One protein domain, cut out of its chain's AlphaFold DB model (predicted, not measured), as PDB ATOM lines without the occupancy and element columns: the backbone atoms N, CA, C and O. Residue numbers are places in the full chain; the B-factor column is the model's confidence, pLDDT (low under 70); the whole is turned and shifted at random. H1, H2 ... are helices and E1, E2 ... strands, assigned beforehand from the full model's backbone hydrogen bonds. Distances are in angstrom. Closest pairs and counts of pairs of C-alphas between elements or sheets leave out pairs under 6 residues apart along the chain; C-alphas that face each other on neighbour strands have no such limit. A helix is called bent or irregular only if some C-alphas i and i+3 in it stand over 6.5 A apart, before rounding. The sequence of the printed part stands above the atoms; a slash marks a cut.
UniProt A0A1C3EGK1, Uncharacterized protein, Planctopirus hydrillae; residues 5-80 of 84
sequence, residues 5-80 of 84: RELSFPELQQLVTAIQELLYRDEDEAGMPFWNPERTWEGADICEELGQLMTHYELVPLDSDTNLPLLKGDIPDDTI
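This is residues 5 to 80 of the 84 residues of an uncharacterized protein of Planctopirus hydrillae (UniProt A0A1C3EGK1). Two helices, H1 and H2, lie side by side and run opposite ways, with a small strand hairpin, E1 and E2, beyond the last residues of H1 and a long stretch with no named element, residues 57 to 80, running on from H2. Along the longest axis come, in order, the hairpin, H1, H2 and the last residues of the printed part, with a short link from E2 folding back to the first residue of H2. The printed part has 76 residues with two named helices and two named strands, in the order H1, E1, E2, H2, and its one sheet has the order E1 - E2, antiparallel. The class is mostly helix, though under half of the printed residues are in named elements. The whole is loose, with a radius of gyration of the C-alphas of 15.8 A, and elongated, spanning 48 by 30 by 21 A.

H1, residues 9 to 24, comes first along the printed part. E1, residues 25 to 27, follows it with no residue between them, a tight link. E1 and E2, residues 33 to 35, are antiparallel neighbours and form a hairpin over a tight link of 5 residues. Their N-to-C directions stand at 134 degrees. The C-alphas of Asp 26 and Phe 34 face each other at 5.5 A, and those of Glu 27 and Pro 33 face each other at 4.5 A. Across this pair N 26 and O 34 are within hydrogen-bond range at 3.0 A, and N 34 and O 26 at 2.9 A. The closest C-alphas of H1 and E2 are those of Tyr 24 and Trp 35, 5.7 A apart. A short link of 7 residues then runs from E2 to H2, residues 43 to 56. H1 and H2 touch, with 4 pairs of C-alphas within 8 A. Their closest C-alphas are those of Ile 19 and Leu 50, 7.2 A apart, and their centres are 12.7 A apart. Their lines stand at a shallow tilt of 14 degrees, and they run opposite ways. E1 and H2 are apart. In both H1 and H2 every O i to N i+4 pair is within hydrogen-bond range.

H1 begins at Phe 9, whose C-alpha is at (-14.841, 16.519, 30.322), and ends at Tyr 24, 21.9 A from first to last C-alpha. E1 runs from Arg 25 to Glu 27, 7.0 A, and E2 from Pro 33 to Trp 35, 7.1 A. H2 begins at Gly 43, with its C-alpha at (-41.254, 23.217, 23.233), and ends at His 56, with its C-alpha at (-29.503, 12.214, 35.009), 19.9 A from first to last C-alpha. Neither helix is bent.

The two C-alphas farthest apart are those of Ala 30, in the link between E1 and E2, and Asp 78, at 50.9 A. The C-alphas of the first and last printed residues, Arg 5 and Ile 80, are 23.6 A apart. The printed part has no cut, and no link between named elements is long. Residues 57 to 80, 24 residues with no named element, have their C-alphas 10 to 25 A from the mean of the C-alphas. The mean pLDDT of the printed part is 83.2. Confidence is low, with pLDDT under 70, in 19 residues of the printed part, residues 62 to 80. The mean is 95 for H1 and 88 for H2.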
ATOM      1  N   ARG A   5     -19.723  22.770  36.238       82.44
ATOM      2  CA  ARG A   5     -18.246  22.816  36.313       82.44
ATOM      3  C   ARG A   5     -17.606  21.614  37.017       82.44
ATOM      4  O   ARG A   5     -16.394  21.455  36.956       82.44
ATOM      5  N   GLU A   6     -18.397  20.838  37.749       89.00
ATOM      6  CA  GLU A   6     -17.958  19.636  38.460       89.00
ATOM      7  C   GLU A   6     -18.077  18.391  37.582       89.00
ATOM      8  O   GLU A   6     -17.596  17.331  37.976       89.00
ATOM      9  N   LEU A   7     -18.714  18.495  36.410       89.50
ATOM     10  CA  LEU A   7     -18.702  17.445  35.401       89.50
ATOM     11  C   LEU A   7     -17.294  17.281  34.833       89.50
ATOM     12  O   LEU A   7     -16.604  18.248  34.500       89.50
ATOM     13  N   SER A   8     -16.874  16.031  34.705       93.81
ATOM     14  CA  SER A   8     -15.689  15.677  33.944       93.81
ATOM     15  C   SER A   8     -15.884  16.043  32.473       93.81
ATOM     16  O   SER A   8     -17.004  16.137  31.966       93.81
ATOM     17  N   PHE A   9     -14.779  16.228  31.753       94.31
ATOM     18  CA  PHE A   9     -14.841  16.519  30.322       94.31
ATOM     19  C   PHE A   9     -15.654  15.474  29.525       94.31
ATOM     20  O   PHE A   9     -16.494  15.888  28.728       94.31
ATOM     21  N   PRO A  10     -15.503  14.150  29.753       95.88
ATOM     22  CA  PRO A  10     -16.342  13.155  29.086       95.88
ATOM     23  C   PRO A  10     -17.835  13.292  29.401       95.88
ATOM     24  O   PRO A  10     -18.652  13.131  28.500       95.88
ATOM     25  N   GLU A  11     -18.200  13.603  30.650       94.44
ATOM     26  CA  GLU A  11     -19.602  13.834  31.032       94.44
ATOM     27  C   GLU A  11     -20.168  15.075  30.328       94.44
ATOM     28  O   GLU A  11     -21.256  15.015  29.762       94.44
ATOM     29  N   LEU A  12     -19.410  16.179  30.291       93.00
ATOM     30  CA  LEU A  12     -19.801  17.397  29.572       93.00
ATOM     31  C   LEU A  12     -19.970  17.148  28.078       93.00
ATOM     32  O   LEU A  12     -20.931  17.623  27.481       93.00
ATOM     33  N   GLN A  13     -19.039  16.412  27.473       95.44
ATOM     34  CA  GLN A  13     -19.109  16.087  26.057       95.44
ATOM     35  C   GLN A  13     -20.363  15.261  25.754       95.44
ATOM     36  O   GLN A  13     -21.076  15.588  24.814       95.44
ATOM     37  N   GLN A  14     -20.666  14.241  26.561       95.81
ATOM     38  CA  GLN A  14     -21.879  13.433  26.391       95.81
ATOM     39  C   GLN A  14     -23.152  14.267  26.555       95.81
ATOM     40  O   GLN A  14     -24.047  14.171  25.720       95.81
ATOM     41  N   LEU A  15     -23.204  15.125  27.576       94.19
ATOM     42  CA  LEU A  15     -24.331  16.020  27.815       94.19
ATOM     43  C   LEU A  15     -24.571  16.960  26.629       94.19
ATOM     44  O   LEU A  15     -25.694  17.070  26.145       94.19
ATOM     45  N   VAL A  16     -23.522  17.624  26.138       93.94
ATOM     46  CA  VAL A  16     -23.630  18.548  25.001       93.94
ATOM     47  C   VAL A  16     -24.042  17.808  23.733       93.94
ATOM     48  O   VAL A  16     -24.933  18.290  23.038       93.94
ATOM     49  N   THR A  17     -23.462  16.637  23.458       95.50
ATOM     50  CA  THR A  17     -23.867  15.802  22.319       95.50
ATOM     51  C   THR A  17     -25.343  15.429  22.412       95.50
ATOM     52  O   THR A  17     -26.068  15.602  21.440       95.50
ATOM     53  N   ALA A  18     -25.824  14.994  23.580       95.31
ATOM     54  CA  ALA A  18     -27.225  14.625  23.768       95.31
ATOM     55  C   ALA A  18     -28.179  15.814  23.555       95.31
ATOM     56  O   ALA A  18     -29.185  15.671  22.867       95.31
ATOM     57  N   ILE A  19     -27.845  17.008  24.066       94.44
ATOM     58  CA  ILE A  19     -28.630  18.232  23.813       94.44
ATOM     59  C   ILE A  19     -28.652  18.558  22.317       94.44
ATOM     60  O   ILE A  19     -29.692  18.907  21.763       94.44
ATOM     61  N   GLN A  20     -27.496  18.478  21.662       94.50
ATOM     62  CA  GLN A  20     -27.368  18.774  20.240       94.50
ATOM     63  C   GLN A  20     -28.187  17.805  19.390       94.50
ATOM     64  O   GLN A  20     -28.895  18.244  18.487       94.50
ATOM     65  N   GLU A  21     -28.131  16.512  19.696       94.56
ATOM     66  CA  GLU A  21     -28.957  15.515  19.025       94.56
ATOM     67  C   GLU A  21     -30.444  15.781  19.261       94.56
ATOM     68  O   GLU A  21     -31.204  15.851  18.303       94.56
ATOM     69  N   LEU A  22     -30.858  16.037  20.503       93.94
ATOM     70  CA  LEU A  22     -32.257  16.306  20.824       93.94
ATOM     71  C   LEU A  22     -32.828  17.506  20.052       93.94
ATOM     72  O   LEU A  22     -33.983  17.482  19.627       93.94
ATOM     73  N   LEU A  23     -32.031  18.560  19.872       93.19
ATOM     74  CA  LEU A  23     -32.479  19.789  19.221       93.19
ATOM     75  C   LEU A  23     -32.413  19.710  17.695       93.19
ATOM     76  O   LEU A  23     -33.335  20.170  17.022       93.19
ATOM     77  N   TYR A  24     -31.349  19.124  17.150       94.88
ATOM     78  CA  TYR A  24     -30.988  19.305  15.743       94.88
ATOM     79  C   TYR A  24     -30.840  18.005  14.959       94.88
ATOM     80  O   TYR A  24     -30.641  18.060  13.747       94.88
ATOM     81  N   ARG A  25     -30.902  16.833  15.596       94.19
ATOM     82  CA  ARG A  25     -30.940  15.573  14.853       94.19
ATOM     83  C   ARG A  25     -32.327  15.392  14.256       94.19
ATOM     84  O   ARG A  25     -33.335  15.560  14.937       94.19
ATOM     85  N   ASP A  26     -32.346  15.033  12.986       94.88
ATOM     86  CA  ASP A  26     -33.552  14.708  12.239       94.88
ATOM     87  C   ASP A  26     -33.317  13.427  11.437       94.88
ATOM     88  O   ASP A  26     -32.177  12.960  11.333       94.88
ATOM     89  N   GLU A  27     -34.377  12.847  10.890       95.25
ATOM     90  CA  GLU A  27     -34.299  11.639  10.067       95.25
ATOM     91  C   GLU A  27     -34.807  11.933   8.657       95.25
ATOM     92  O   GLU A  27     -35.822  12.606   8.470       95.25
ATOM     93  N   ASP A  28     -34.071  11.475   7.643       93.75
ATOM     94  CA  ASP A  28     -34.521  11.585   6.257       93.75
ATOM     95  C   ASP A  28     -35.601  10.537   5.925       93.75
ATOM     96  O   ASP A  28     -35.987   9.709   6.753       93.75
ATOM     97  N   GLU A  29     -36.090  10.531   4.683       94.94
ATOM     98  CA  GLU A  29     -37.116   9.574   4.237       94.94
ATOM     99  C   GLU A  29     -36.669   8.099   4.323       94.94
ATOM    100  O   GLU A  29     -37.510   7.198   4.326       94.94
ATOM    101  N   ALA A  30     -35.360   7.835   4.392       95.12
ATOM    102  CA  ALA A  30     -34.790   6.502   4.565       95.12
ATOM    103  C   ALA A  30     -34.530   6.151   6.044       95.12
ATOM    104  O   ALA A  30     -34.023   5.060   6.324       95.12
ATOM    105  N   GLY A  31     -34.870   7.045   6.979       93.88
ATOM    106  CA  GLY A  31     -34.599   6.897   8.408       93.88
ATOM    107  C   GLY A  31     -33.127   7.105   8.771       93.88
ATOM    108  O   GLY A  31     -32.679   6.650   9.823       93.88
ATOM    109  N   MET A  32     -32.333   7.731   7.895       95.12
ATOM    110  CA  MET A  32     -30.938   8.036   8.197       95.12
ATOM    111  C   MET A  32     -30.856   9.325   9.014       95.12
ATOM    112  O   MET A  32     -31.408  10.350   8.603       95.12
ATOM    113  N   PRO A  33     -30.139   9.311  10.150       94.44
ATOM    114  CA  PRO A  33     -29.996  10.501  10.964       94.44
ATOM    115  C   PRO A  33     -29.100  11.524  10.264       94.44
ATOM    116  O   PRO A  33     -28.004  11.199   9.800       94.44
ATOM    117  N   PHE A  34     -29.532  12.780  10.254       95.19
ATOM    118  CA  PHE A  34     -28.744  13.904   9.768       95.19
ATOM    119  C   PHE A  34     -28.880  15.122  10.686       95.19
ATOM    120  O   PHE A  34     -29.722  15.176  11.582       95.19
ATOM    121  N   TRP A  35     -27.998  16.101  10.485       96.00
ATOM    122  CA  TRP A  35     -28.007  17.351  11.236       96.00
ATOM    123  C   TRP A  35     -28.867  18.400  10.528       96.00
ATOM    124  O   TRP A  35     -28.531  18.829   9.423       96.00
ATOM    125  N   ASN A  36     -29.934  18.842  11.189       95.25
ATOM    126  CA  ASN A  36     -30.886  19.830  10.706       95.25
ATOM    127  C   ASN A  36     -30.932  21.059  11.642       95.25
ATOM    128  O   ASN A  36     -31.686  21.074  12.618       95.25
ATOM    129  N   PRO A  37     -30.165  22.128  11.354       92.44
ATOM    130  CA  PRO A  37     -30.225  23.379  12.116       92.44
ATOM    131  C   PRO A  37     -31.587  24.082  12.050       92.44
ATOM    132  O   PRO A  37     -31.876  24.921  12.900       92.44
ATOM    133  N   GLU A  38     -32.388  23.780  11.025       93.69
ATOM    134  CA  GLU A  38     -33.699  24.386  10.776       93.69
ATOM    135  C   GLU A  38     -34.845  23.558  11.376       93.69
ATOM    136  O   GLU A  38     -36.013  23.921  11.219       93.69
ATOM    137  N   ARG A  39     -34.529  22.460  12.081       90.94
ATOM    138  CA  ARG A  39     -35.522  21.608  12.735       90.94
ATOM    139  C   ARG A  39     -36.366  22.425  13.704       90.94
ATOM    140  O   ARG A  39     -35.862  23.051  14.638       90.94
ATOM    141  N   THR A  40     -37.675  22.372  13.502       89.50
ATOM    142  CA  THR A  40     -38.652  22.896  14.451       89.50
ATOM    143  C   THR A  40     -39.036  21.808  15.434       89.50
ATOM    144  O   THR A  40     -39.190  20.649  15.055       89.50
ATOM    145  N   TRP A  41     -39.245  22.192  16.680       84.94
ATOM    146  CA  TRP A  41     -39.633  21.282  17.744       84.94
ATOM    147  C   TRP A  41     -40.770  21.883  18.564       84.94
ATOM    148  O   TRP A  41     -40.883  23.106  18.691       84.94
ATOM    149  N   GLU A  42     -41.612  21.022  19.132       83.50
ATOM    150  CA  GLU A  42     -42.594  21.451  20.121       83.50
ATOM    151  C   GLU A  42     -41.893  21.649  21.468       83.50
ATOM    152  O   GLU A  42     -41.221  20.761  21.989       83.50
ATOM    153  N   GLY A  43     -42.007  22.854  22.032       82.88
ATOM    154  CA  GLY A  43     -41.254  23.217  23.233       82.88
ATOM    155  C   GLY A  43     -41.602  22.399  24.471       82.88
ATOM    156  O   GLY A  43     -40.753  22.268  25.345       82.88
ATOM    157  N   ALA A  44     -42.813  21.841  24.549       82.25
ATOM    158  CA  ALA A  44     -43.223  21.011  25.676       82.25
ATOM    159  C   ALA A  44     -42.404  19.712  25.742       82.25
ATOM    160  O   ALA A  44     -41.775  19.451  26.767       82.25
ATOM    161  N   ASP A  45     -42.338  18.978  24.631       81.19
ATOM    162  CA  ASP A  45     -41.659  17.681  24.551       81.19
ATOM    163  C   ASP A  45     -40.149  17.832  24.775       81.19
ATOM    164  O   ASP A  45     -39.551  17.150  25.607       81.19
ATOM    165  N   ILE A  46     -39.531  18.824  24.123       89.38
ATOM    166  CA  ILE A  46     -38.096  19.092  24.285       89.38
ATOM    167  C   ILE A  46     -37.755  19.503  25.715       89.38
ATOM    168  O   ILE A  46     -36.718  19.101  26.240       89.38
ATOM    169  N   CYS A  47     -38.594  20.309  26.370       88.38
ATOM    170  CA  CYS A  47     -38.348  20.695  27.756       88.38
ATOM    171  C   CYS A  47     -38.434  19.503  28.715       88.38
ATOM    172  O   CYS A  47     -37.655  19.455  29.669       88.38
ATOM    173  N   GLU A  48     -39.338  18.553  28.475       87.69
ATOM    174  CA  GLU A  48     -39.421  17.328  29.268       87.69
ATOM    175  C   GLU A  48     -38.171  16.458  29.079       87.69
ATOM    176  O   GLU A  48     -37.521  16.099  30.065       87.69
ATOM    177  N   GLU A  49     -37.773  16.193  27.833       91.00
ATOM    178  CA  GLU A  49     -36.583  15.393  27.528       91.00
ATOM    179  C   GLU A  49     -35.297  16.039  28.067       91.00
ATOM    180  O   GLU A  49     -34.470  15.371  28.697       91.00
ATOM    181  N   LEU A  50     -35.148  17.361  27.920       90.94
ATOM    182  CA  LEU A  50     -34.050  18.106  28.538       90.94
ATOM    183  C   LEU A  50     -34.092  18.007  30.064       90.94
ATOM    184  O   LEU A  50     -33.047  17.836  30.687       90.94
ATOM    185  N   GLY A  51     -35.270  18.096  30.683       88.62
ATOM    186  CA  GLY A  51     -35.429  17.956  32.129       88.62
ATOM    187  C   GLY A  51     -34.953  16.591  32.631       88.62
ATOM    188  O   GLY A  51     -34.206  16.514  33.610       88.62
ATOM    189  N   GLN A  52     -35.315  15.521  31.924       89.44
ATOM    190  CA  GLN A  52     -34.859  14.162  32.225       89.44
ATOM    191  C   GLN A  52     -33.339  14.028  32.050       89.44
ATOM    192  O   GLN A  52     -32.658  13.518  32.944       89.44
ATOM    193  N   LEU A  53     -32.787  14.564  30.956       92.12
ATOM    194  CA  LEU A  53     -31.347  14.575  30.695       92.12
ATOM    195  C   LEU A  53     -30.576  15.329  31.792       92.12
ATOM    196  O   LEU A  53     -29.596  14.815  32.324       92.12
ATOM    197  N   MET A  54     -31.030  16.521  32.185       90.56
ATOM    198  CA  MET A  54     -30.400  17.296  33.263       90.56
ATOM    199  C   MET A  54     -30.511  16.591  34.619       90.56
ATOM    200  O   MET A  54     -29.584  16.673  35.427       90.56
ATOM    201  N   THR A  55     -31.615  15.881  34.868       88.94
ATOM    202  CA  THR A  55     -31.812  15.089  36.091       88.94
ATOM    203  C   THR A  55     -30.809  13.945  36.180       88.94
ATOM    204  O   THR A  55     -30.235  13.734  37.245       88.94
ATOM    205  N   HIS A  56     -30.523  13.265  35.065       88.88
ATOM    206  CA  HIS A  56     -29.503  12.214  35.009       88.88
ATOM    207  C   HIS A  56     -28.113  12.705  35.454       88.88
ATOM    208  O   HIS A  56     -27.394  11.976  36.132       88.88
ATOM    209  N   TYR A  57     -27.756  13.950  35.123       88.38
ATOM    210  CA  TYR A  57     -26.491  14.577  35.528       88.38
ATOM    211  C   TYR A  57     -26.568  15.342  36.862       88.38
ATOM    212  O   TYR A  57     -25.622  16.050  37.217       88.38
ATOM    213  N   GLU A  58     -27.681  15.228  37.597       88.12
ATOM    214  CA  GLU A  58     -27.930  15.915  38.875       88.12
ATOM    215  C   GLU A  58     -27.841  17.452  38.779       88.12
ATOM    216  O   GLU A  58     -27.534  18.148  39.756       88.12
ATOM    217  N   LEU A  59     -28.115  17.992  37.587       87.69
ATOM    218  CA  LEU A  59     -28.051  19.422  37.274       87.69
ATOM    219  C   LEU A  59     -29.363  20.164  37.553       87.69
ATOM    220  O   LEU A  59     -29.420  21.382  37.389       87.69
ATOM    221  N   VAL A  60     -30.410  19.454  37.972       83.81
ATOM    222  CA  VAL A  60     -31.679  20.059  38.389       83.81
ATOM    223  C   VAL A  60     -31.694  20.312  39.901       83.81
ATOM    224  O   VAL A  60     -31.137  19.521  40.674       83.81
ATOM    225  N   PRO A  61     -32.328  21.402  40.361       72.56
ATOM    226  CA  PRO A  61     -32.652  21.573  41.769       72.56
ATOM    227  C   PRO A  61     -33.531  20.413  42.245       72.56
ATOM    228  O   PRO A  61     -34.507  20.062  41.582       72.56
ATOM    229  N   LEU A  62     -33.180  19.823  43.386       69.19
ATOM    230  CA  LEU A  62     -33.974  18.778  44.027       69.19
ATOM    231  C   LEU A  62     -34.720  19.376  45.215       69.19
ATOM    232  O   LEU A  62     -34.187  20.236  45.922       69.19
ATOM    233  N   ASP A  63     -35.930  18.887  45.440       66.50
ATOM    234  CA  ASP A  63     -36.673  19.105  46.664       66.50
ATOM    235  C   ASP A  63     -35.945  18.378  47.804       66.50
ATOM    236  O   ASP A  63     -35.578  17.203  47.690       66.50
ATOM    237  N   SER A  64     -35.674  19.104  48.889       63.34
ATOM    238  CA  SER A  64     -34.820  18.612  49.979       63.34
ATOM    239  C   SER A  64     -35.485  17.514  50.814       63.34
ATOM    240  O   SER A  64     -34.776  16.748  51.465       63.34
ATOM    241  N   ASP A  65     -36.816  17.417  50.777       67.00
ATOM    242  CA  ASP A  65     -37.595  16.461  51.562       67.00
ATOM    243  C   ASP A  65     -37.902  15.183  50.768       67.00
ATOM    244  O   ASP A  65     -37.978  14.094  51.339       67.00
ATOM    245  N   THR A  66     -38.043  15.287  49.443       65.19
ATOM    246  CA  THR A  66     -38.457  14.163  48.583       65.19
ATOM    247  C   THR A  66     -37.354  13.610  47.679       65.19
ATOM    248  O   THR A  66     -37.523  12.519  47.133       65.19
ATOM    249  N   ASN A  67     -36.217  14.307  47.534       61.28
ATOM    250  CA  ASN A  67     -35.169  14.007  46.540       61.28
ATOM    251  C   ASN A  67     -35.691  13.936  45.089       61.28
ATOM    252  O   ASN A  67     -35.061  13.320  44.227       61.28
ATOM    253  N   LEU A  68     -36.833  14.561  44.802       66.88
ATOM    254  CA  LEU A  68     -37.389  14.671  43.455       66.88
ATOM    255  C   LEU A  68     -36.991  16.015  42.822       66.88
ATOM    256  O   LEU A  68     -36.721  16.969  43.553       66.88
ATOM    257  N   PRO A  69     -36.943  16.133  41.483       64.50
ATOM    258  CA  PRO A  69     -36.744  17.420  40.818       64.50
ATOM    259  C   PRO A  69     -37.809  18.439  41.238       64.50
ATOM    260  O   PRO A  69     -38.999  18.127  41.204       64.50
ATOM    261  N   LEU A  70     -37.394  19.663  41.584       66.44
ATOM    262  CA  LEU A  70     -38.322  20.771  41.827       66.44
ATOM    263  C   LEU A  70     -39.011  21.138  40.508       66.44
ATOM    264  O   LEU A  70     -38.395  21.720  39.611       66.44
ATOM    265  N   LEU A  71     -40.292  20.792  40.379       64.06
ATOM    266  CA  LEU A  71     -41.117  21.209  39.250       64.06
ATOM    267  C   LEU A  71     -41.708  22.600  39.522       64.06
ATOM    268  O   LEU A  71     -41.833  23.047  40.658       64.06
ATOM    269  N   LYS A  72     -42.080  23.309  38.451       54.97
ATOM    270  CA  LYS A  72     -42.455  24.740  38.444       54.97
ATOM    271  C   LYS A  72     -43.600  25.135  39.404       54.97
ATOM    272  O   LYS A  72     -43.816  26.325  39.597       54.97
ATOM    273  N   GLY A  73     -44.338  24.175  39.964       52.12
ATOM    274  CA  GLY A  73     -45.396  24.403  40.958       52.12
ATOM    275  C   GLY A  73     -44.917  24.450  42.414       52.12
ATOM    276  O   GLY A  73     -45.653  24.952  43.258       52.12
ATOM    277  N   ASP A  74     -43.696  23.984  42.690       50.44
ATOM    278  CA  ASP A  74     -43.145  23.823  44.045       50.44
ATOM    279  C   ASP A  74     -42.059  24.860  44.376       50.44
ATOM    280  O   ASP A  74     -41.474  24.848  45.457       50.44
ATOM    281  N   ILE A  75     -41.774  25.777  43.445       53.31
ATOM    282  CA  ILE A  75     -40.823  26.869  43.661       53.31
ATOM    283  C   ILE A  75     -41.566  27.996  44.396       53.31
ATOM    284  O   ILE A  75     -42.436  28.626  43.788       53.31
ATOM    285  N   PRO A  76     -41.255  28.294  45.673       50.03
ATOM    286  CA  PRO A  76     -41.821  29.461  46.334       50.03
ATOM    287  C   PRO A  76     -41.407  30.730  45.575       50.03
ATOM    288  O   PRO A  76     -40.224  30.937  45.281       50.03
ATOM    289  N   ASP A  77     -42.403  31.569  45.278       52.91
ATOM    290  CA  ASP A  77     -42.333  32.822  44.501       52.91
ATOM    291  C   ASP A  77     -41.205  33.773  44.970       52.91
ATOM    292  O   ASP A  77     -40.653  34.557  44.200       52.91
ATOM    293  N   ASP A  78     -40.759  33.611  46.217       55.78
ATOM    294  CA  ASP A  78     -39.682  34.369  46.857       55.78
ATOM    295  C   ASP A  78     -38.272  34.150  46.263       55.78
ATOM    296  O   ASP A  78     -37.331  34.853  46.638       55.78
ATOM    297  N   THR A  79     -38.075  33.200  45.338       54.19
ATOM    298  CA  THR A  79     -36.762  32.989  44.686       54.19
ATOM    299  C   THR A  79     -36.525  33.839  43.436       54.19
ATOM    300  O   THR A  79     -35.374  33.963  43.000       54.19
ATOM    301  N   ILE A  80     -37.550  34.501  42.885       53.47
ATOM    302  CA  ILE A  80     -37.364  35.491  41.814       53.47
ATOM    303  C   ILE A  80     -37.057  36.841  42.467       53.47
ATOM    304  O   ILE A  80     -37.912  37.703  42.644       53.47
TER     305      ILE A  80